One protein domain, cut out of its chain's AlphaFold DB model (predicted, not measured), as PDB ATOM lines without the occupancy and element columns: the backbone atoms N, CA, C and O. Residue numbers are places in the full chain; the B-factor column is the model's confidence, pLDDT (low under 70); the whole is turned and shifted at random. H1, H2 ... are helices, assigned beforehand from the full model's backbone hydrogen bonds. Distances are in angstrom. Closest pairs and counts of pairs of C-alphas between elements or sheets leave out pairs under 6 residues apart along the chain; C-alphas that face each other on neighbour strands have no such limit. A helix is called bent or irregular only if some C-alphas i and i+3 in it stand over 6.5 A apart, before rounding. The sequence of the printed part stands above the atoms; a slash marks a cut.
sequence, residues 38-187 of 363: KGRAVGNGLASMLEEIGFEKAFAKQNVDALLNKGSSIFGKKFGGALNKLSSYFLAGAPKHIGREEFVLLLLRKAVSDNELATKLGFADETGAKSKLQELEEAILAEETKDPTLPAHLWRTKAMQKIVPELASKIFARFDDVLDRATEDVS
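Overview. This is residues 38 to 187 of the 363 residues of an uncharacterized protein of Nitrospira sp (UniProt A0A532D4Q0). A short helix, H4, lies in the middle; the hairpin of H1 and H2 is to one side of it, H6 and H7 cross each other on another side, the short H5 sits at the corner where H4 ends and H6 begins, and the bent helix H8 runs past H4 from H7 to H1. H3 and the loop before it reach away from this body, and H3 touches no helix. The printed part has 150 residues, with eight named helices, H1 to H8 in chain order, and no named strand: the class is all helix. It is compact, with a radius of gyration of the C-alphas of 16.5 A, and spans 50 by 35 by 31 A.

Arrangement. H1, residues 38 to 53, and H2, residues 57 to 74, touch as a helical hairpin, at a steep tilt of 37 degrees, only just past shallow; the closest C-alphas, of Ala 47 and Lys 61, are 4.8 A apart. H2 has a kink of 35 degrees near residue 68 and is only just irregular, with C-alphas 71 and 74 7.0 A apart. H3, residues 83 to 91, is close to H2 but not clearly touching; the closest C-alphas, of Ser 72 and Leu 91, are 6.7 A apart. H4, residues 100 to 111, is the hub. It only just touches H2, with 3 pairs of C-alphas within 8 A, Leu 67 and Leu 106 closest at 7.0 A. H5, residues 115 to 120, touches H4 only at the corner, with the C-alphas of Ala 111 and Ala 118 closest at 4.5 A. H6, residues 126 to 146, touches H4 with residues 126 to 133 alone, and the closest C-alphas, of Ala 111 and Ala 129, are 6.1 A apart. H7, residues 152 to 163, touches H6 at a steep tilt of 50 degrees, opposite ways, with the C-alphas of Ile 140 and Ala 159 closest at 5.3 A. H8, residues 165 to 187, was assigned as one helix by its hydrogen bonds but is bent, with C-alphas 173 and 176 7.0 A apart; its arms are H8a, residues 165 to 173, and H8b, residues 176 to 187. H8a touches H4, with the C-alphas of Arg 100 and Phe 172 closest at 6.0 A. H8b touches H1, with the C-alphas of Ala 41 and Ala 182 closest at 5.2 A. Every O i to N i+4 pair is within hydrogen-bond range in H1, H3, H4, H5, H7, H8a and H8b; in H2 10 of 14 are, in H6 16 of 17.

Along the chain. H1 begins at C-alpha 38 (39.273, 7.389, 28.296) and is 22.3 A long; H2 is 28.4 A. H4 begins at C-alpha 100 (29.068, 11.669, 16.357). H6 is 30.3 A long, and H8b ends at C-alpha 187 (47.453, 11.474, 27.163).

Size, cuts and confidence. The two C-alphas farthest apart, of Ala 82 and Lys 146, are 52.3 A apart. The printed part has no cut, and no link is long. The pLDDT is under 70 at residues 38 to 39 and 69 to 97.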
ATOM      1  N   LYS A  38      39.850   6.924  29.559       66.81
ATOM      2  CA  LYS A  38      39.273   7.389  28.296       66.81
ATOM      3  C   LYS A  38      37.747   7.354  28.286       66.81
ATOM      4  O   LYS A  38      37.134   8.334  27.893       66.81
ATOM      5  N   GLY A  39      37.122   6.278  28.767       69.75
ATOM      6  CA  GLY A  39      35.660   6.188  28.830       69.75
ATOM      7  C   GLY A  39      35.054   7.239  29.762       69.75
ATOM      8  O   GLY A  39      34.028   7.827  29.436       69.75
ATOM      9  N   ARG A  40      35.724   7.524  30.886       74.81
ATOM     10  CA  ARG A  40      35.303   8.564  31.837       74.81
ATOM     11  C   ARG A  40      35.539   9.977  31.304       74.81
ATOM     12  O   ARG A  40      34.671  10.822  31.470       74.81
ATOM     13  N   ALA A  41      36.678  10.229  30.662       77.62
ATOM     14  CA  ALA A  41      36.991  11.519  30.050       77.62
ATOM     15  C   ALA A  41      36.005  11.837  28.919       77.62
ATOM     16  O   ALA A  41      35.414  12.911  28.909       77.62
ATOM     17  N   VAL A  42      35.738  10.864  28.040       80.56
ATOM     18  CA  VAL A  42      34.726  10.985  26.983       80.56
ATOM     19  C   VAL A  42      33.330  11.167  27.581       80.56
ATOM     20  O   VAL A  42      32.601  12.046  27.141       80.56
ATOM     21  N   GLY A  43      32.956  10.405  28.614       84.19
ATOM     22  CA  GLY A  43      31.663  10.570  29.285       84.19
ATOM     23  C   GLY A  43      31.479  11.948  29.919       84.19
ATOM     24  O   GLY A  43      30.457  12.593  29.701       84.19
ATOM     25  N   ASN A  44      32.490  12.444  30.631       86.31
ATOM     26  CA  ASN A  44      32.470  13.792  31.195       86.31
ATOM     27  C   ASN A  44      32.408  14.864  30.098       86.31
ATOM     28  O   ASN A  44      31.654  15.823  30.234       86.31
ATOM     29  N   GLY A  45      33.159  14.687  29.009       85.75
ATOM     30  CA  GLY A  45      33.148  15.594  27.866       85.75
ATOM     31  C   GLY A  45      31.782  15.654  27.180       85.75
ATOM     32  O   GLY A  45      31.238  16.736  26.981       85.75
ATOM     33  N   LEU A  46      31.181  14.500  26.884       88.44
ATOM     34  CA  LEU A  46      29.846  14.417  26.281       88.44
ATOM     35  C   LEU A  46      28.756  14.957  27.216       88.44
ATOM     36  O   LEU A  46      27.814  15.592  26.749       88.44
ATOM     37  N   ALA A  47      28.883  14.750  28.529       89.19
ATOM     38  CA  ALA A  47      27.974  15.343  29.507       89.19
ATOM     39  C   ALA A  47      28.097  16.875  29.537       89.19
ATOM     40  O   ALA A  47      27.077  17.558  29.534       89.19
ATOM     41  N   SER A  48      29.321  17.411  29.495       89.44
ATOM     42  CA  SER A  48      29.566  18.856  29.391       89.44
ATOM     43  C   SER A  48      29.018  19.433  28.083       89.44
ATOM     44  O   SER A  48      28.463  20.522  28.076       89.44
ATOM     45  N   MET A  49      29.116  18.692  26.976       90.69
ATOM     46  CA  MET A  49      28.534  19.101  25.697       90.69
ATOM     47  C   MET A  49      27.007  19.198  25.775       90.69
ATOM     48  O   MET A  49      26.423  20.153  25.273       90.69
ATOM     49  N   LEU A  50      26.341  18.231  26.415       88.94
ATOM     50  CA  LEU A  50      24.900  18.325  26.655       88.94
ATOM     51  C   LEU A  50      24.569  19.496  27.594       88.94
ATOM     52  O   LEU A  50      23.593  20.198  27.351       88.94
ATOM     53  N   GLU A  51      25.386  19.761  28.615       91.00
ATOM     54  CA  GLU A  51      25.226  20.940  29.481       91.00
ATOM     55  C   GLU A  51      25.236  22.246  28.666       91.00
ATOM     56  O   GLU A  51      24.330  23.067  28.800       91.00
ATOM     57  N   GLU A  52      26.175  22.392  27.727       86.81
ATOM     58  CA  GLU A  52      26.247  23.545  26.817       86.81
ATOM     59  C   GLU A  52      25.048  23.658  25.859       86.81
ATOM     60  O   GLU A  52      24.668  24.760  25.468       86.81
ATOM     61  N   ILE A  53      24.430  22.532  25.487       83.75
ATOM     62  CA  ILE A  53      23.220  22.503  24.646       83.75
ATOM     63  C   ILE A  53      21.960  22.885  25.457       83.75
ATOM     64  O   ILE A  53      20.908  23.138  24.868       83.75
ATOM     65  N   GLY A  54      22.068  23.004  26.786       83.81
ATOM     66  CA  GLY A  54      20.998  23.455  27.682       83.81
ATOM     67  C   GLY A  54      20.461  22.376  28.624       83.81
ATOM     68  O   GLY A  54      19.435  22.582  29.274       83.81
ATOM     69  N   PHE A  55      21.120  21.219  28.713       88.06
ATOM     70  CA  PHE A  55      20.746  20.183  29.670       88.06
ATOM     71  C   PHE A  55      21.272  20.514  31.070       88.06
ATOM     72  O   PHE A  55      22.369  21.031  31.245       88.06
ATOM     73  N   GLU A  56      20.521  20.149  32.105       90.56
ATOM     74  CA  GLU A  56      21.037  20.232  33.469       90.56
ATOM     75  C   GLU A  56      22.215  19.264  33.650       90.56
ATOM     76  O   GLU A  56      22.136  18.100  33.256       90.56
ATOM     77  N   LYS A  57      23.293  19.715  34.296       88.38
ATOM     78  CA  LYS A  57      24.532  18.946  34.488       88.38
ATOM     79  C   LYS A  57      24.321  17.540  35.062       88.38
ATOM     80  O   LYS A  57      24.920  16.576  34.582       88.38
ATOM     81  N   ALA A  58      23.481  17.409  36.091       86.56
ATOM     82  CA  ALA A  58      23.191  16.119  36.718       86.56
ATOM     83  C   ALA A  58      22.464  15.176  35.746       86.56
ATOM     84  O   ALA A  58      22.847  14.013  35.598       86.56
ATOM     85  N   PHE A  59      21.483  15.716  35.022       86.88
ATOM     86  CA  PHE A  59      20.724  14.998  34.009       86.88
ATOM     87  C   PHE A  59      21.614  14.584  32.828       86.88
ATOM     88  O   PHE A  59      21.630  13.412  32.453       86.88
ATOM     89  N   ALA A  60      22.417  15.498  32.280       87.19
ATOM     90  CA  ALA A  60      23.359  15.231  31.195       87.19
ATOM     91  C   ALA A  60      24.326  14.094  31.548       87.19
ATOM     92  O   ALA A  60      24.479  13.139  30.783       87.19
ATOM     93  N   LYS A  61      24.918  14.151  32.746       87.56
ATOM     94  CA  LYS A  61      25.839  13.122  33.232       87.56
ATOM     95  C   LYS A  61      25.160  11.764  33.386       87.56
ATOM     96  O   LYS A  61      25.672  10.776  32.872       87.56
ATOM     97  N   GLN A  62      23.992  11.709  34.027       86.62
ATOM     98  CA  GLN A  62      23.239  10.464  34.198       86.62
ATOM     99  C   GLN A  62      22.859   9.833  32.852       86.62
ATOM    100  O   GLN A  62      22.957   8.616  32.679       86.62
ATOM    101  N   ASN A  63      22.436  10.655  31.890       84.44
ATOM    102  CA  ASN A  63      22.031  10.195  30.569       84.44
ATOM    103  C   ASN A  63      23.218   9.656  29.768       84.44
ATOM    104  O   ASN A  63      23.128   8.556  29.222       84.44
ATOM    105  N   VAL A  64      24.339  10.381  29.748       85.06
ATOM    106  CA  VAL A  64      25.567   9.943  29.075       85.06
ATOM    107  C   VAL A  64      26.137   8.694  29.739       85.06
ATOM    108  O   VAL A  64      26.414   7.722  29.043       85.06
ATOM    109  N   ASP A  65      26.219   8.640  31.069       82.50
ATOM    110  CA  ASP A  65      26.682   7.445  31.781       82.50
ATOM    111  C   ASP A  65      25.794   6.230  31.467       82.50
ATOM    112  O   ASP A  65      26.302   5.133  31.233       82.50
ATOM    113  N   ALA A  66      24.471   6.405  31.393       80.50
ATOM    114  CA  ALA A  66      23.551   5.332  31.011       80.50
ATOM    115  C   ALA A  66      23.739   4.872  29.551       80.50
ATOM    116  O   ALA A  66      23.604   3.681  29.267       80.50
ATOM    117  N   LEU A  67      24.058   5.792  28.633       77.56
ATOM    118  CA  LEU A  67      24.340   5.481  27.228       77.56
ATOM    119  C   LEU A  67      25.666   4.732  27.066       77.56
ATOM    120  O   LEU A  67      25.727   3.720  26.369       77.56
ATOM    121  N   LEU A  68      26.711   5.191  27.752       75.75
ATOM    122  CA  LEU A  68      28.054   4.626  27.660       75.75
ATOM    123  C   LEU A  68      28.177   3.285  28.399       75.75
ATOM    124  O   LEU A  68      28.898   2.399  27.945       75.75
ATOM    125  N   ASN A  69      27.440   3.091  29.496       68.94
ATOM    126  CA  ASN A  69      27.527   1.878  30.317       68.94
ATOM    127  C   ASN A  69      26.573   0.754  29.891       68.94
ATOM    128  O   ASN A  69      26.696  -0.368  30.386       68.94
ATOM    129  N   LYS A  70      25.661   0.981  28.935       56.06
ATOM    130  CA  LYS A  70      24.735  -0.070  28.463       56.06
ATOM    131  C   LYS A  70      25.460  -1.276  27.831       56.06
ATOM    132  O   LYS A  70      24.893  -2.366  27.783       56.06
ATOM    133  N   GLY A  71      26.729  -1.120  27.436       43.03
ATOM    134  CA  GLY A  71      27.597  -2.194  26.935       43.03
ATOM    135  C   GLY A  71      28.258  -3.087  28.000       43.03
ATOM    136  O   GLY A  71      28.778  -4.144  27.651       43.03
ATOM    137  N   SER A  72      28.237  -2.735  29.295       43.09
ATOM    138  CA  SER A  72      28.919  -3.520  30.349       43.09
ATOM    139  C   SER A  72      28.046  -4.602  31.005       43.09
ATOM    140  O   SER A  72      28.514  -5.338  31.872       43.09
ATOM    141  N   SER A  73      26.784  -4.737  30.585       37.78
ATOM    142  CA  SER A  73      25.809  -5.695  31.139       37.78
ATOM    143  C   SER A  73      26.069  -7.162  30.736       37.78
ATOM    144  O   SER A  73      25.646  -8.083  31.436       37.78
ATOM    145  N   ILE A  74      26.843  -7.418  29.673       40.22
ATOM    146  CA  ILE A  74      27.051  -8.784  29.154       40.22
ATOM    147  C   ILE A  74      28.033  -9.609  30.018       40.22
ATOM    148  O   ILE A  74      27.899 -10.827  30.095       40.22
ATOM    149  N   PHE A  75      28.967  -8.981  30.746       36.78
ATOM    150  CA  PHE A  75      29.985  -9.701  31.540       36.78
ATOM    151  C   PHE A  75      29.659  -9.827  33.048       36.78
ATOM    152  O   PHE A  75      30.367 -10.512  33.785       36.78
ATOM    153  N   GLY A  76      28.579  -9.194  33.527       36.38
ATOM    154  CA  GLY A  76      28.317  -8.972  34.962       36.38
ATOM    155  C   GLY A  76      27.502 -10.040  35.708       36.38
ATOM    156  O   GLY A  76      27.251  -9.883  36.902       36.38
ATOM    157  N   LYS A  77      27.064 -11.126  35.057       38.53
ATOM    158  CA  LYS A  77      26.229 -12.152  35.724       38.53
ATOM    159  C   LYS A  77      27.003 -13.301  36.385       38.53
ATOM    160  O   LYS A  77      26.380 -14.106  37.066       38.53
ATOM    161  N   LYS A  78      28.332 -13.392  36.224       40.62
ATOM    162  CA  LYS A  78      29.106 -14.575  36.660       40.62
ATOM    163  C   LYS A  78      29.998 -14.395  37.899       40.62
ATOM    164  O   LYS A  78      30.572 -15.380  38.347       40.62
ATOM    165  N   PHE A  79      30.095 -13.197  38.483       39.62
ATOM    166  CA  PHE A  79      30.916 -12.951  39.679       39.62
ATOM    167  C   PHE A  79      30.084 -12.326  40.812       39.62
ATOM    168  O   PHE A  79      29.470 -11.275  40.649       39.62
ATOM    169  N   GLY A  80      30.018 -13.011  41.957       33.81
ATOM    170  CA  GLY A  80      29.090 -12.714  43.051       33.81
ATOM    171  C   GLY A  80      29.365 -11.436  43.864       33.81
ATOM    172  O   GLY A  80      30.507 -11.020  44.064       33.81
ATOM    173  N   GLY A  81      28.268 -10.862  44.377       43.25
ATOM    174  CA  GLY A  81      28.112 -10.083  45.620       43.25
ATOM    175  C   GLY A  81      28.973  -8.834  45.839       43.25
ATOM    176  O   GLY A  81      28.459  -7.719  45.836       43.25
ATOM    177  N   ALA A  82      30.273  -9.014  46.069       43.75
ATOM    178  CA  ALA A  82      31.198  -7.942  46.454       43.75
ATOM    179  C   ALA A  82      32.085  -7.493  45.284       43.75
ATOM    180  O   ALA A  82      32.289  -6.296  45.074       43.75
ATOM    181  N   LEU A  83      32.526  -8.444  44.453       38.47
ATOM    182  CA  LEU A  83      33.254  -8.140  43.225       38.47
ATOM    183  C   LEU A  83      32.349  -7.496  42.176       38.47
ATOM    184  O   LEU A  83      32.873  -6.769  41.356       38.47
ATOM    185  N   ASN A  84      31.023  -7.673  42.225       41.25
ATOM    186  CA  ASN A  84      30.109  -7.058  41.255       41.25
ATOM    187  C   ASN A  84      29.896  -5.546  41.480       41.25
ATOM    188  O   ASN A  84      29.660  -4.795  40.536       41.25
ATOM    189  N   LYS A  85      30.032  -5.066  42.726       44.56
ATOM    190  CA  LYS A  85      30.058  -3.623  43.034       44.56
ATOM    191  C   LYS A  85      31.397  -2.995  42.658       44.56
ATOM    192  O   LYS A  85      31.416  -1.916  42.080       44.56
ATOM    193  N   LEU A  86      32.505  -3.689  42.926       37.72
ATOM    194  CA  LEU A  86      33.826  -3.223  42.503       37.72
ATOM    195  C   LEU A  86      33.935  -3.257  40.970       37.72
ATOM    196  O   LEU A  86      34.346  -2.288  40.354       37.72
ATOM    197  N   SER A  87      33.478  -4.330  40.330       40.59
ATOM    198  CA  SER A  87      33.522  -4.504  38.883       40.59
ATOM    199  C   SER A  87      32.535  -3.598  38.155       40.59
ATOM    200  O   SER A  87      32.886  -3.105  37.104       40.59
ATOM    201  N   SER A  88      31.357  -3.263  38.684       42.25
ATOM    202  CA  SER A  88      30.520  -2.221  38.058       42.25
ATOM    203  C   SER A  88      31.157  -0.831  38.164       42.25
ATOM    204  O   SER A  88      31.071  -0.062  37.214       42.25
ATOM    205  N   TYR A  89      31.886  -0.532  39.246       41.09
ATOM    206  CA  TYR A  89      32.620   0.733  39.407       41.09
ATOM    207  C   TYR A  89      33.920   0.801  38.569       41.09
ATOM    208  O   TYR A  89      34.328   1.882  38.136       41.09
ATOM    209  N   PHE A  90      34.562  -0.349  38.318       36.78
ATOM    210  CA  PHE A  90      35.800  -0.494  37.530       36.78
ATOM    211  C   PHE A  90      35.574  -0.892  36.051       36.78
ATOM    212  O   PHE A  90      36.444  -0.651  35.221       36.78
ATOM    213  N   LEU A  91      34.429  -1.482  35.687       42.84
ATOM    214  CA  LEU A  91      34.133  -2.026  34.347       42.84
ATOM    215  C   LEU A  91      33.010  -1.294  33.599       42.84
ATOM    216  O   LEU A  91      32.819  -1.590  32.417       42.84
ATOM    217  N   ALA A  92      32.327  -0.328  34.212       41.34
ATOM    218  CA  ALA A  92      31.489   0.636  33.500       41.34
ATOM    219  C   ALA A  92      32.369   1.444  32.524       41.34
ATOM    220  O   ALA A  92      33.298   2.137  32.939       41.34
ATOM    221  N   GLY A  93      32.170   1.277  31.218       40.16
ATOM    222  CA  GLY A  93      32.952   2.001  30.225       40.16
ATOM    223  C   GLY A  93      32.317   1.982  28.846       40.16
ATOM    224  O   GLY A  93      31.839   0.940  28.400       40.16
ATOM    225  N   ALA A  94      32.379   3.149  28.207       41.34
ATOM    226  CA  ALA A  94      31.933   3.431  26.852       41.34
ATOM    227  C   ALA A  94      32.434   2.409  25.814       41.34
ATOM    228  O   ALA A  94      33.568   1.926  25.934       41.34
ATOM    229  N   PRO A  95      31.648   2.120  24.760       48.31
ATOM    230  CA  PRO A  95      32.148   1.396  23.597       48.31
ATOM    231  C   PRO A  95      33.369   2.105  22.983       48.31
ATOM    232  O   PRO A  95      33.458   3.332  22.980       48.31
ATOM    233  N   LYS A  96      34.323   1.301  22.483       53.81
ATOM    234  CA  LYS A  96      35.678   1.717  22.058       53.81
ATOM    235  C   LYS A  96      35.688   2.861  21.026       53.81
ATOM    236  O   LYS A  96      36.663   3.606  21.003       53.81
ATOM    237  N   HIS A  97      34.619   3.040  20.242       63.12
ATOM    238  CA  HIS A  97      34.468   4.118  19.261       63.12
ATOM    239  C   HIS A  97      32.986   4.503  19.128       63.12
ATOM    240  O   HIS A  97      32.210   3.759  18.534       63.12
ATOM    241  N   ILE A  98      32.581   5.641  19.693       74.62
ATOM    242  CA  ILE A  98      31.288   6.266  19.378       74.62
ATOM    243  C   ILE A  98      31.580   7.349  18.350       74.62
ATOM    244  O   ILE A  98      32.364   8.250  18.629       74.62
ATOM    245  N   GLY A  99      30.985   7.235  17.164       83.19
ATOM    246  CA  GLY A  99      30.959   8.330  16.198       83.19
ATOM    247  C   GLY A  99      29.896   9.355  16.581       83.19
ATOM    248  O   GLY A  99      28.924   9.019  17.261       83.19
ATOM    249  N   ARG A 100      30.045  10.596  16.119       89.06
ATOM    250  CA  ARG A 100      29.068  11.669  16.357       89.06
ATOM    251  C   ARG A 100      27.662  11.297  15.875       89.06
ATOM    252  O   ARG A 100      26.686  11.587  16.558       89.06
ATOM    253  N   GLU A 101      27.551  10.581  14.756       88.44
ATOM    254  CA  GLU A 101      26.282  10.095  14.207       88.44
ATOM    255  C   GLU A 101      25.666   9.027  15.124       88.44
ATOM    256  O   GLU A 101      24.477   9.053  15.439       88.44
ATOM    257  N   GLU A 102      26.489   8.097  15.615       86.12
ATOM    258  CA  GLU A 102      26.044   7.069  16.558       86.12
ATOM    259  C   GLU A 102      25.566   7.700  17.871       86.12
ATOM    260  O   GLU A 102      24.558   7.276  18.430       86.12
ATOM    261  N   PHE A 103      26.232   8.760  18.338       89.12
ATOM    262  CA  PHE A 103      25.810   9.491  19.528       89.12
ATOM    263  C   PHE A 103      24.420  10.129  19.359       89.12
ATOM    264  O   PHE A 103      23.585  10.001  20.255       89.12
ATOM    265  N   VAL A 104      24.131  10.734  18.200       90.25
ATOM    266  CA  VAL A 104      22.792  11.268  17.877       90.25
ATOM    267  C   VAL A 104      21.737  10.158  17.898       90.25
ATOM    268  O   VAL A 104      20.694  10.313  18.533       90.25
ATOM    269  N   LEU A 105      22.008   9.013  17.258       87.81
ATOM    270  CA  LEU A 105      21.084   7.870  17.254       87.81
ATOM    271  C   LEU A 105      20.834   7.324  18.660       87.81
ATOM    272  O   LEU A 105      19.700   6.998  19.005       87.81
ATOM    273  N   LEU A 106      21.877   7.228  19.482       88.50
ATOM    274  CA  LEU A 106      21.773   6.765  20.863       88.50
ATOM    275  C   LEU A 106      20.934   7.715  21.725       88.50
ATOM    276  O   LEU A 106      20.107   7.242  22.507       88.50
ATOM    277  N   LEU A 107      21.098   9.031  21.554       89.25
ATOM    278  CA  LEU A 107      20.262  10.033  22.217       89.25
ATOM    279  C   LEU A 107      18.797   9.913  21.792       89.25
ATOM    280  O   LEU A 107      17.930   9.822  22.659       89.25
ATOM    281  N   LEU A 108      18.521   9.832  20.486       88.75
ATOM    282  CA  LEU A 108      17.158   9.676  19.969       88.75
ATOM    283  C   LEU A 108      16.508   8.381  20.461       88.75
ATOM    284  O   LEU A 108      15.390   8.403  20.965       88.75
ATOM    285  N   ARG A 109      17.223   7.251  20.406       89.94
ATOM    286  CA  ARG A 109      16.733   5.964  20.927       89.94
ATOM    287  C   ARG A 109      16.419   6.013  22.412       89.94
ATOM    288  O   ARG A 109      15.479   5.360  22.855       89.94
ATOM    289  N   LYS A 110      17.205   6.755  23.190       87.81
ATOM    290  CA  LYS A 110      16.939   6.932  24.616       87.81
ATOM    291  C   LYS A 110      15.743   7.855  24.852       87.81
ATOM    292  O   LYS A 110      14.950   7.553  25.737       87.81
ATOM    293  N   ALA A 111      15.569   8.890  24.030       89.56
ATOM    294  CA  ALA A 111      14.440   9.816  24.096       89.56
ATOM    295  C   ALA A 111      13.086   9.135  23.838       89.56
ATOM    296  O   ALA A 111      12.087   9.522  24.425       89.56
ATOM    297  N   VAL A 112      13.055   8.056  23.045       90.62
ATOM    298  CA  VAL A 112      11.848   7.218  22.871       90.62
ATOM    299  C   VAL A 112      11.379   6.565  24.179       90.62
ATOM    300  O   VAL A 112      10.228   6.160  24.279       90.62
ATOM    301  N   SER A 113      12.262   6.431  25.170       86.94
ATOM    302  CA  SER A 113      11.971   5.812  26.473       86.94
ATOM    303  C   SER A 113      12.041   6.785  27.654       86.94
ATOM    304  O   SER A 113      11.988   6.343  28.800       86.94
ATOM    305  N   ASP A 114      12.274   8.069  27.385       87.94
ATOM    306  CA  ASP A 114      12.529   9.087  28.400       87.94
ATOM    307  C   ASP A 114      11.941  10.427  27.939       87.94
ATOM    308  O   ASP A 114      12.560  11.171  27.173       87.94
ATOM    309  N   ASN A 115      10.723  10.719  28.402       88.81
ATOM    310  CA  ASN A 115       9.999  11.940  28.057       88.81
ATOM    311  C   ASN A 115      10.752  13.228  28.435       88.81
ATOM    312  O   ASN A 115      10.666  14.237  27.731       88.81
ATOM    313  N   GLU A 116      11.520  13.217  29.529       88.31
ATOM    314  CA  GLU A 116      12.315  14.380  29.930       88.31
ATOM    315  C   GLU A 116      13.454  14.624  28.930       88.31
ATOM    316  O   GLU A 116      13.724  15.761  28.537       88.31
ATOM    317  N   LEU A 117      14.092  13.553  28.452       87.56
ATOM    318  CA  LEU A 117      15.103  13.653  27.401       87.56
ATOM    319  C   LEU A 117      14.488  14.107  26.069       87.56
ATOM    320  O   LEU A 117      15.072  14.956  25.397       87.56
ATOM    321  N   ALA A 118      13.318  13.581  25.693       89.50
ATOM    322  CA  ALA A 118      12.627  13.954  24.457       89.50
ATOM    323  C   ALA A 118      12.283  15.449  24.415       89.50
ATOM    324  O   ALA A 118      12.612  16.135  23.445       89.50
ATOM    325  N   THR A 119      11.700  15.967  25.496       88.62
ATOM    326  CA  THR A 119      11.338  17.386  25.612       88.62
ATOM    327  C   THR A 119      12.561  18.301  25.570       88.62
ATOM    328  O   THR A 119      12.569  19.282  24.828       88.62
ATOM    329  N   LYS A 120      13.645  17.952  26.275       87.56
ATOM    330  CA  LYS A 120      14.902  18.728  26.240       87.56
ATOM    331  C   LYS A 120      15.627  18.673  24.892       87.56
ATOM    332  O   LYS A 120      16.350  19.606  24.556       87.56
ATOM    333  N   LEU A 121      15.427  17.619  24.100       87.19
ATOM    334  CA  LEU A 121      15.923  17.546  22.720       87.19
ATOM    335  C   LEU A 121      15.080  18.367  21.726       87.19
ATOM    336  O   LEU A 121      15.450  18.447  20.556       87.19
ATOM    337  N   GLY A 122      13.984  18.989  22.176       88.31
ATOM    338  CA  GLY A 122      13.100  19.810  21.347       88.31
ATOM    339  C   GLY A 122      11.938  19.046  20.710       88.31
ATOM    340  O   GLY A 122      11.294  19.572  19.803       88.31
ATOM    341  N   PHE A 123      11.654  17.817  21.154       90.62
ATOM    342  CA  PHE A 123      10.470  17.067  20.727       90.62
ATOM    343  C   PHE A 123       9.276  17.362  21.639       90.62
ATOM    344  O   PHE A 123       9.443  17.741  22.795       90.62
ATOM    345  N   ALA A 124       8.058  17.177  21.124       88.31
ATOM    346  CA  ALA A 124       6.846  17.370  21.920       88.31
ATOM    347  C   ALA A 124       6.761  16.372  23.090       88.31
ATOM    348  O   ALA A 124       6.365  16.745  24.191       88.31
ATOM    349  N   ASP A 125       7.139  15.117  22.840       90.69
ATOM    350  CA  ASP A 125       7.057  13.986  23.764       90.69
ATOM    351  C   ASP A 125       7.840  12.767  23.217       90.69
ATOM    352  O   ASP A 125       8.482  12.822  22.157       90.69
ATOM    353  N   GLU A 126       7.754  11.633  23.921       91.31
ATOM    354  CA  GLU A 126       8.314  10.341  23.492       91.31
ATOM    355  C   GLU A 126       7.780   9.882  22.122       91.31
ATOM    356  O   GLU A 126       8.509   9.247  21.352       91.31
ATOM    357  N   THR A 127       6.525  10.206  21.781       92.44
ATOM    358  CA  THR A 127       5.933   9.811  20.493       92.44
ATOM    359  C   THR A 127       6.503  10.622  19.333       92.44
ATOM    360  O   THR A 127       6.836  10.044  18.293       92.44
ATOM    361  N   GLY A 128       6.736  11.922  19.532       91.06
ATOM    362  CA  GLY A 128       7.455  12.783  18.601       91.06
ATOM    363  C   GLY A 128       8.893  12.317  18.377       91.06
ATOM    364  O   GLY A 128       9.331  12.203  17.229       91.06
ATOM    365  N   ALA A 129       9.605  11.954  19.450       91.75
ATOM    366  CA  ALA A 129      10.948  11.380  19.350       91.75
ATOM    367  C   ALA A 129      10.948  10.042  18.586       91.75
ATOM    368  O   ALA A 129      11.813   9.808  17.741       91.75
ATOM    369  N   LYS A 130       9.952   9.179  18.827       94.12
ATOM    370  CA  LYS A 130       9.798   7.892  18.131       94.12
ATOM    371  C   LYS A 130       9.520   8.066  16.644       94.12
ATOM    372  O   LYS A 130      10.153   7.392  15.836       94.12
ATOM    373  N   SER A 131       8.616   8.976  16.286       95.25
ATOM    374  CA  SER A 131       8.309   9.287  14.889       95.25
ATOM    375  C   SER A 131       9.548   9.806  14.157       95.25
ATOM    376  O   SER A 131       9.868   9.318  13.075       95.25
ATOM    377  N   LYS A 132      10.308  10.716  14.779       94.31
ATOM    378  CA  LYS A 132      11.548  11.247  14.197       94.31
ATOM    379  C   LYS A 132      12.656  10.207  14.082       94.31
ATOM    380  O   LYS A 132      13.397  10.226  13.104       94.31
ATOM    381  N   LEU A 133      12.764   9.289  15.044       93.50
ATOM    382  CA  LEU A 133      13.699   8.169  14.955       93.50
ATOM    383  C   LEU A 133      13.354   7.244  13.781       93.50
ATOM    384  O   LEU A 133      14.255   6.865  13.043       93.50
ATOM    385  N   GLN A 134      12.074   6.915  13.592       95.31
ATOM    386  CA  GLN A 134      11.625   6.094  12.463       95.31
ATOM    387  C   GLN A 134      11.902   6.785  11.125       95.31
ATOM    388  O   GLN A 134      12.519   6.187  10.249       95.31
ATOM    389  N   GLU A 135      11.549   8.068  11.004       95.56
ATOM    390  CA  GLU A 135      11.828   8.876   9.809       95.56
ATOM    391  C   GLU A 135      13.336   8.930   9.500       95.56
ATOM    392  O   GLU A 135      13.755   8.861   8.344       95.56
ATOM    393  N   LEU A 136      14.171   9.008  10.541       94.94
ATOM    394  CA  LEU A 136      15.622   8.980  10.402       94.94
ATOM    395  C   LEU A 136      16.133   7.604   9.960       94.94
ATOM    396  O   LEU A 136      16.942   7.547   9.041       94.94
ATOM    397  N   GLU A 137      15.690   6.509  10.579       93.75
ATOM    398  CA  GLU A 137      16.102   5.146  10.207       93.75
ATOM    399  C   GLU A 137      15.685   4.805   8.764       93.75
ATOM    400  O   GLU A 137      16.474   4.231   8.011       93.75
ATOM    401  N   GLU A 138      14.504   5.250   8.332       95.81
ATOM    402  CA  GLU A 138      14.053   5.145   6.941       95.81
ATOM    403  C   GLU A 138      14.908   5.990   5.987       95.81
ATOM    404  O   GLU A 138      15.320   5.506   4.933       95.81
ATOM    405  N   ALA A 139      15.227   7.237   6.350       95.31
ATOM    406  CA  ALA A 139      16.092   8.095   5.538       95.31
ATOM    407  C   ALA A 139      17.517   7.535   5.418       95.31
ATOM    408  O   ALA A 139      18.136   7.632   4.361       95.31
ATOM    409  N   ILE A 140      18.026   6.928   6.488       93.88
ATOM    410  CA  ILE A 140      19.315   6.241   6.533       93.88
ATOM    411  C   ILE A 140      19.329   5.072   5.536       93.88
ATOM    412  O   ILE A 140      20.225   5.013   4.694       93.88
ATOM    413  N   LEU A 141      18.315   4.201   5.570       94.44
ATOM    414  CA  LEU A 141      18.159   3.095   4.615       94.44
ATOM    415  C   LEU A 141      17.995   3.600   3.171       94.44
ATOM    416  O   LEU A 141      18.536   3.021   2.226       94.44
ATOM    417  N   ALA A 142      17.274   4.706   2.984       95.12
ATOM    418  CA  ALA A 142      17.082   5.323   1.674       95.12
ATOM    419  C   ALA A 142      18.380   5.915   1.098       95.12
ATOM    420  O   ALA A 142      18.546   5.950  -0.117       95.12
ATOM    421  N   GLU A 143      19.302   6.396   1.933       94.50
ATOM    422  CA  GLU A 143      20.621   6.860   1.483       94.50
ATOM    423  C   GLU A 143      21.596   5.694   1.258       94.50
ATOM    424  O   GLU A 143      22.349   5.718   0.286       94.50
ATOM    425  N   GLU A 144      21.545   4.648   2.087       93.81
ATOM    426  CA  GLU A 144      22.344   3.424   1.911       93.81
ATOM    427  C   GLU A 144      22.001   2.699   0.597       93.81
ATOM    428  O   GLU A 144      22.889   2.252  -0.125       93.81
ATOM    429  N   THR A 145      20.716   2.643   0.235       95.38
ATOM    430  CA  THR A 145      20.264   2.028  -1.028       95.38
ATOM    431  C   THR A 145      20.661   2.816  -2.277       95.38
ATOM    432  O   THR A 145      20.774   2.220  -3.348       95.38
ATOM    433  N   LYS A 146      20.893   4.133  -2.174       94.62
ATOM    434  CA  LYS A 146      21.342   4.964  -3.306       94.62
ATOM    435  C   LYS A 146      22.804   4.733  -3.660       94.62
ATOM    436  O   LYS A 146      23.139   4.722  -4.840       94.62
ATOM    437  N   ASP A 147      23.664   4.609  -2.653       92.25
ATOM    438  CA  ASP A 147      25.097   4.420  -2.857       92.25
ATOM    439  C   ASP A 147      25.696   3.508  -1.771       92.25
ATOM    440  O   ASP A 147      26.271   3.989  -0.786       92.25
ATOM    441  N   PRO A 148      25.584   2.178  -1.946       90.62
ATOM    442  CA  PRO A 148      26.054   1.204  -0.964       90.62
ATOM    443  C   PRO A 148      27.585   1.149  -0.871       90.62
ATOM    444  O   PRO A 148      28.126   0.497   0.019       90.62
ATOM    445  N   THR A 149      28.300   1.809  -1.790       92.50
ATOM    446  CA  THR A 149      29.766   1.863  -1.766       92.50
ATOM    447  C   THR A 149      30.294   2.908  -0.786       92.50
ATOM    448  O   THR A 149      31.462   2.847  -0.392       92.50
ATOM    449  N   LEU A 150      29.445   3.847  -0.344       90.00
ATOM    450  CA  LEU A 150      29.842   4.874   0.610       90.00
ATOM    451  C   LEU A 150      29.948   4.319   2.038       90.00
ATOM    452  O   LEU A 150      29.070   3.588   2.505       90.00
ATOM    453  N   PRO A 151      30.976   4.733   2.797       88.81
ATOM    454  CA  PRO A 151      31.105   4.347   4.193       88.81
ATOM    455  C   PRO A 151      29.954   4.873   5.065       88.81
ATOM    456  O   PRO A 151      29.425   5.967   4.856       88.81
ATOM    457  N   ALA A 152      29.634   4.101   6.110       86.69
ATOM    458  CA  ALA A 152      28.438   4.256   6.942       86.69
ATOM    459  C   ALA A 152      28.159   5.666   7.475       86.69
ATOM    460  O   ALA A 152      27.017   6.122   7.541       86.69
ATOM    461  N   HIS A 153      29.215   6.377   7.854       88.25
ATOM    462  CA  HIS A 153      29.110   7.718   8.413       88.25
ATOM    463  C   HIS A 153      28.568   8.744   7.402       88.25
ATOM    464  O   HIS A 153      27.889   9.686   7.812       88.25
ATOM    465  N   LEU A 154      28.803   8.567   6.094       91.75
ATOM    466  CA  LEU A 154      28.383   9.532   5.073       91.75
ATOM    467  C   LEU A 154      26.873   9.509   4.845       91.75
ATOM    468  O   LEU A 154      26.247  10.568   4.859       91.75
ATOM    469  N   TRP A 155      26.267   8.332   4.673       93.00
ATOM    470  CA  TRP A 155      24.811   8.249   4.512       93.00
ATOM    471  C   TRP A 155      24.070   8.592   5.807       93.00
ATOM    472  O   TRP A 155      23.070   9.306   5.753       93.00
ATOM    473  N   ARG A 156      24.603   8.219   6.981       92.94
ATOM    474  CA  ARG A 156      24.054   8.663   8.277       92.94
ATOM    475  C   ARG A 156      24.081  10.182   8.430       92.94
ATOM    476  O   ARG A 156      23.075  10.766   8.820       92.94
ATOM    477  N   THR A 157      25.192  10.825   8.071       93.75
ATOM    478  CA  THR A 157      25.323  12.291   8.105       93.75
ATOM    479  C   THR A 157      24.300  12.961   7.186       93.75
ATOM    480  O   THR A 157      23.599  13.874   7.621       93.75
ATOM    481  N   LYS A 158      24.158  12.481   5.940       94.25
ATOM    482  CA  LYS A 158      23.168  13.005   4.980       94.25
ATOM    483  C   LYS A 158      21.735  12.864   5.498       94.25
ATOM    484  O   LYS A 158      20.964  13.820   5.440       94.25
ATOM    485  N   ALA A 159      21.387  11.698   6.043       94.75
ATOM    486  CA  ALA A 159      20.067  11.458   6.614       94.75
ATOM    487  C   ALA A 159      19.795  12.359   7.833       94.75
ATOM    488  O   ALA A 159      18.730  12.967   7.927       94.75
ATOM    489  N   MET A 160      20.773  12.530   8.728       94.44
ATOM    490  CA  MET A 160      20.647  13.409   9.900       94.44
ATOM    491  C   MET A 160      20.498  14.879   9.524       94.44
ATOM    492  O   MET A 160      19.682  15.574  10.123       94.44
ATOM    493  N   GLN A 161      21.223  15.344   8.506       94.06
ATOM    494  CA  GLN A 161      21.068  16.699   7.983       94.06
ATOM    495  C   GLN A 161      19.660  16.939   7.417       94.06
ATOM    496  O   GLN A 161      19.157  18.057   7.481       94.06
ATOM    497  N   LYS A 162      19.008  15.898   6.887       94.06
ATOM    498  CA  LYS A 162      17.648  15.990   6.351       94.06
ATOM    499  C   LYS A 162      16.574  15.954   7.444       94.06
ATOM    500  O   LYS A 162      15.634  16.738   7.380       94.06
ATOM    501  N   ILE A 163      16.691  15.043   8.414       95.69
ATOM    502  CA  ILE A 163      15.609  14.754   9.376       95.69
ATOM    503  C   ILE A 163      15.758  15.522  10.696       95.69
ATOM    504  O   ILE A 163      14.760  15.963  11.268       95.69
ATOM    505  N   VAL A 164      16.990  15.700  11.182       94.06
ATOM    506  CA  VAL A 164      17.305  16.327  12.482       94.06
ATOM    507  C   VAL A 164      18.448  17.360  12.377       94.06
ATOM    508  O   VAL A 164      19.425  17.276  13.128       94.06
ATOM    509  N   PRO A 165      18.360  18.364  11.476       93.44
ATOM    510  CA  PRO A 165      19.466  19.284  11.179       93.44
ATOM    511  C   PRO A 165      19.956  20.089  12.389       93.44
ATOM    512  O   PRO A 165      21.163  20.264  12.571       93.44
ATOM    513  N   GLU A 166      19.049  20.574  13.239       91.19
ATOM    514  CA  GLU A 166      19.420  21.386  14.406       91.19
ATOM    515  C   GLU A 166      20.169  20.572  15.464       91.19
ATOM    516  O   GLU A 166      21.192  21.015  15.986       91.19
ATOM    517  N   LEU A 167      19.694  19.360  15.759       89.94
ATOM    518  CA  LEU A 167      20.346  18.468  16.715       89.94
ATOM    519  C   LEU A 167      21.704  17.993  16.185       89.94
ATOM    520  O   LEU A 167      22.701  18.035  16.906       89.94
ATOM    521  N   ALA A 168      21.748  17.582  14.914       92.12
ATOM    522  CA  ALA A 168      22.965  17.103  14.272       92.12
ATOM    523  C   ALA A 168      24.038  18.196  14.208       92.12
ATOM    524  O   ALA A 168      25.176  17.944  14.584       92.12
ATOM    525  N   SER A 169      23.685  19.422  13.810       90.75
ATOM    526  CA  SER A 169      24.648  20.530  13.726       90.75
ATOM    527  C   SER A 169      25.236  20.912  15.088       90.75
ATOM    528  O   SER A 169      26.453  21.056  15.193       90.75
ATOM    529  N   LYS A 170      24.411  21.005  16.143       90.38
ATOM    530  CA  LYS A 170      24.880  21.302  17.511       90.38
ATOM    531  C   LYS A 170      25.836  20.234  18.038       90.38
ATOM    532  O   LYS A 170      26.870  20.572  18.609       90.38
ATOM    533  N   ILE A 171      25.505  18.958  17.834       91.06
ATOM    534  CA  ILE A 171      26.342  17.844  18.288       91.06
ATOM    535  C   ILE A 171      27.619  17.768  17.448       91.06
ATOM    536  O   ILE A 171      28.705  17.743  18.012       91.06
ATOM    537  N   PHE A 172      27.526  17.779  16.119       91.88
ATOM    538  CA  PHE A 172      28.690  17.594  15.245       91.88
ATOM    539  C   PHE A 172      29.715  18.715  15.402       91.88
ATOM    540  O   PHE A 172      30.907  18.434  15.397       91.88
ATOM    541  N   ALA A 173      29.269  19.959  15.608       89.56
ATOM    542  CA  ALA A 173      30.164  21.098  15.801       89.56
ATOM    543  C   ALA A 173      31.005  21.022  17.087       89.56
ATOM    544  O   ALA A 173      32.011  21.715  17.189       89.56
ATOM    545  N   ARG A 174      30.587  20.232  18.084       88.38
ATOM    546  CA  ARG A 174      31.250  20.149  19.397       88.38
ATOM    547  C   ARG A 174      31.847  18.786  19.700       88.38
ATOM    548  O   ARG A 174      32.775  18.694  20.494       88.38
ATOM    549  N   PHE A 175      31.315  17.735  19.092       89.81
ATOM    550  CA  PHE A 175      31.701  16.363  19.389       89.81
ATOM    551  C   PHE A 175      33.186  16.110  19.120       89.81
ATOM    552  O   PHE A 175      33.860  15.527  19.967       89.81
ATOM    553  N   ASP A 176      33.690  16.586  17.979       86.62
ATOM    554  CA  ASP A 176      35.084  16.380  17.581       86.62
ATOM    555  C   ASP A 176      36.035  17.137  18.535       86.62
ATOM    556  O   ASP A 176      36.925  16.519  19.118       86.62
ATOM    557  N   ASP A 177      35.749  18.411  18.851       87.19
ATOM    558  CA  ASP A 177      36.486  19.201  19.858       87.19
ATOM    559  C   ASP A 177      36.528  18.514  21.238       87.19
ATOM    560  O   ASP A 177      37.546  18.518  21.936       87.19
ATOM    561  N   VAL A 178      35.401  17.939  21.667       86.56
ATOM    562  CA  VAL A 178      35.275  17.250  22.959       86.56
ATOM    563  C   VAL A 178      36.087  15.958  22.974       86.56
ATOM    564  O   VAL A 178      36.733  15.654  23.981       86.56
ATOM    565  N   LEU A 179      36.070  15.194  21.881       82.62
ATOM    566  CA  LEU A 179      36.870  13.979  21.762       82.62
ATOM    567  C   LEU A 179      38.369  14.275  21.714       82.62
ATOM    568  O   LEU A 179      39.141  13.535  22.335       82.62
ATOM    569  N   ASP A 180      38.773  15.343  21.031       82.12
ATOM    570  CA  ASP A 180      40.170  15.767  20.967       82.12
ATOM    571  C   ASP A 180      40.672  16.162  22.358       82.12
ATOM    572  O   ASP A 180      41.651  15.587  22.843       82.12
ATOM    573  N   ARG A 181      39.927  17.009  23.084       81.75
ATOM    574  CA  ARG A 181      40.255  17.371  24.476       81.75
ATOM    575  C   ARG A 181      40.294  16.163  25.406       81.75
ATOM    576  O   ARG A 181      41.240  15.997  26.170       81.75
ATOM    577  N   ALA A 182      39.302  15.272  25.323       78.94
ATOM    578  CA  ALA A 182      39.285  14.056  26.134       78.94
ATOM    579  C   ALA A 182      40.491  13.146  25.834       78.94
ATOM    580  O   ALA A 182      40.994  12.458  26.724       78.94
ATOM    581  N   THR A 183      40.973  13.135  24.590       77.81
ATOM    582  CA  THR A 183      42.168  12.386  24.189       77.81
ATOM    583  C   THR A 183      43.444  13.039  24.724       77.81
ATOM    584  O   THR A 183      44.322  12.330  25.229       77.81
ATOM    585  N   GLU A 184      43.533  14.368  24.684       76.62
ATOM    586  CA  GLU A 184      44.639  15.131  25.270       76.62
ATOM    587  C   GLU A 184      44.739  14.930  26.787       76.62
ATOM    588  O   GLU A 184      45.816  14.590  27.286       76.62
ATOM    589  N   ASP A 185      43.620  15.022  27.509       75.00
ATOM    590  CA  ASP A 185      43.561  14.815  28.961       75.00
ATOM    591  C   ASP A 185      44.022  13.406  29.354       75.00
ATOM    592  O   ASP A 185      44.802  13.219  30.292       75.00
ATOM    593  N   VAL A 186      43.591  12.387  28.603       75.69
ATOM    594  CA  VAL A 186      44.015  10.998  28.825       75.69
ATOM    595  C   VAL A 186      45.502  10.821  28.528       75.69
ATOM    596  O   VAL A 186      46.182  10.083  29.244       75.69
ATOM    597  N   SER A 187      46.027  11.497  27.505       74.31
ATOM    598  CA  SER A 187      47.453  11.474  27.163       74.31
ATOM    599  C   SER A 187      48.304  12.122  28.258       74.31
ATOM    600  O   SER A 187      49.302  11.541  28.697       74.31
TER     601      SER A 187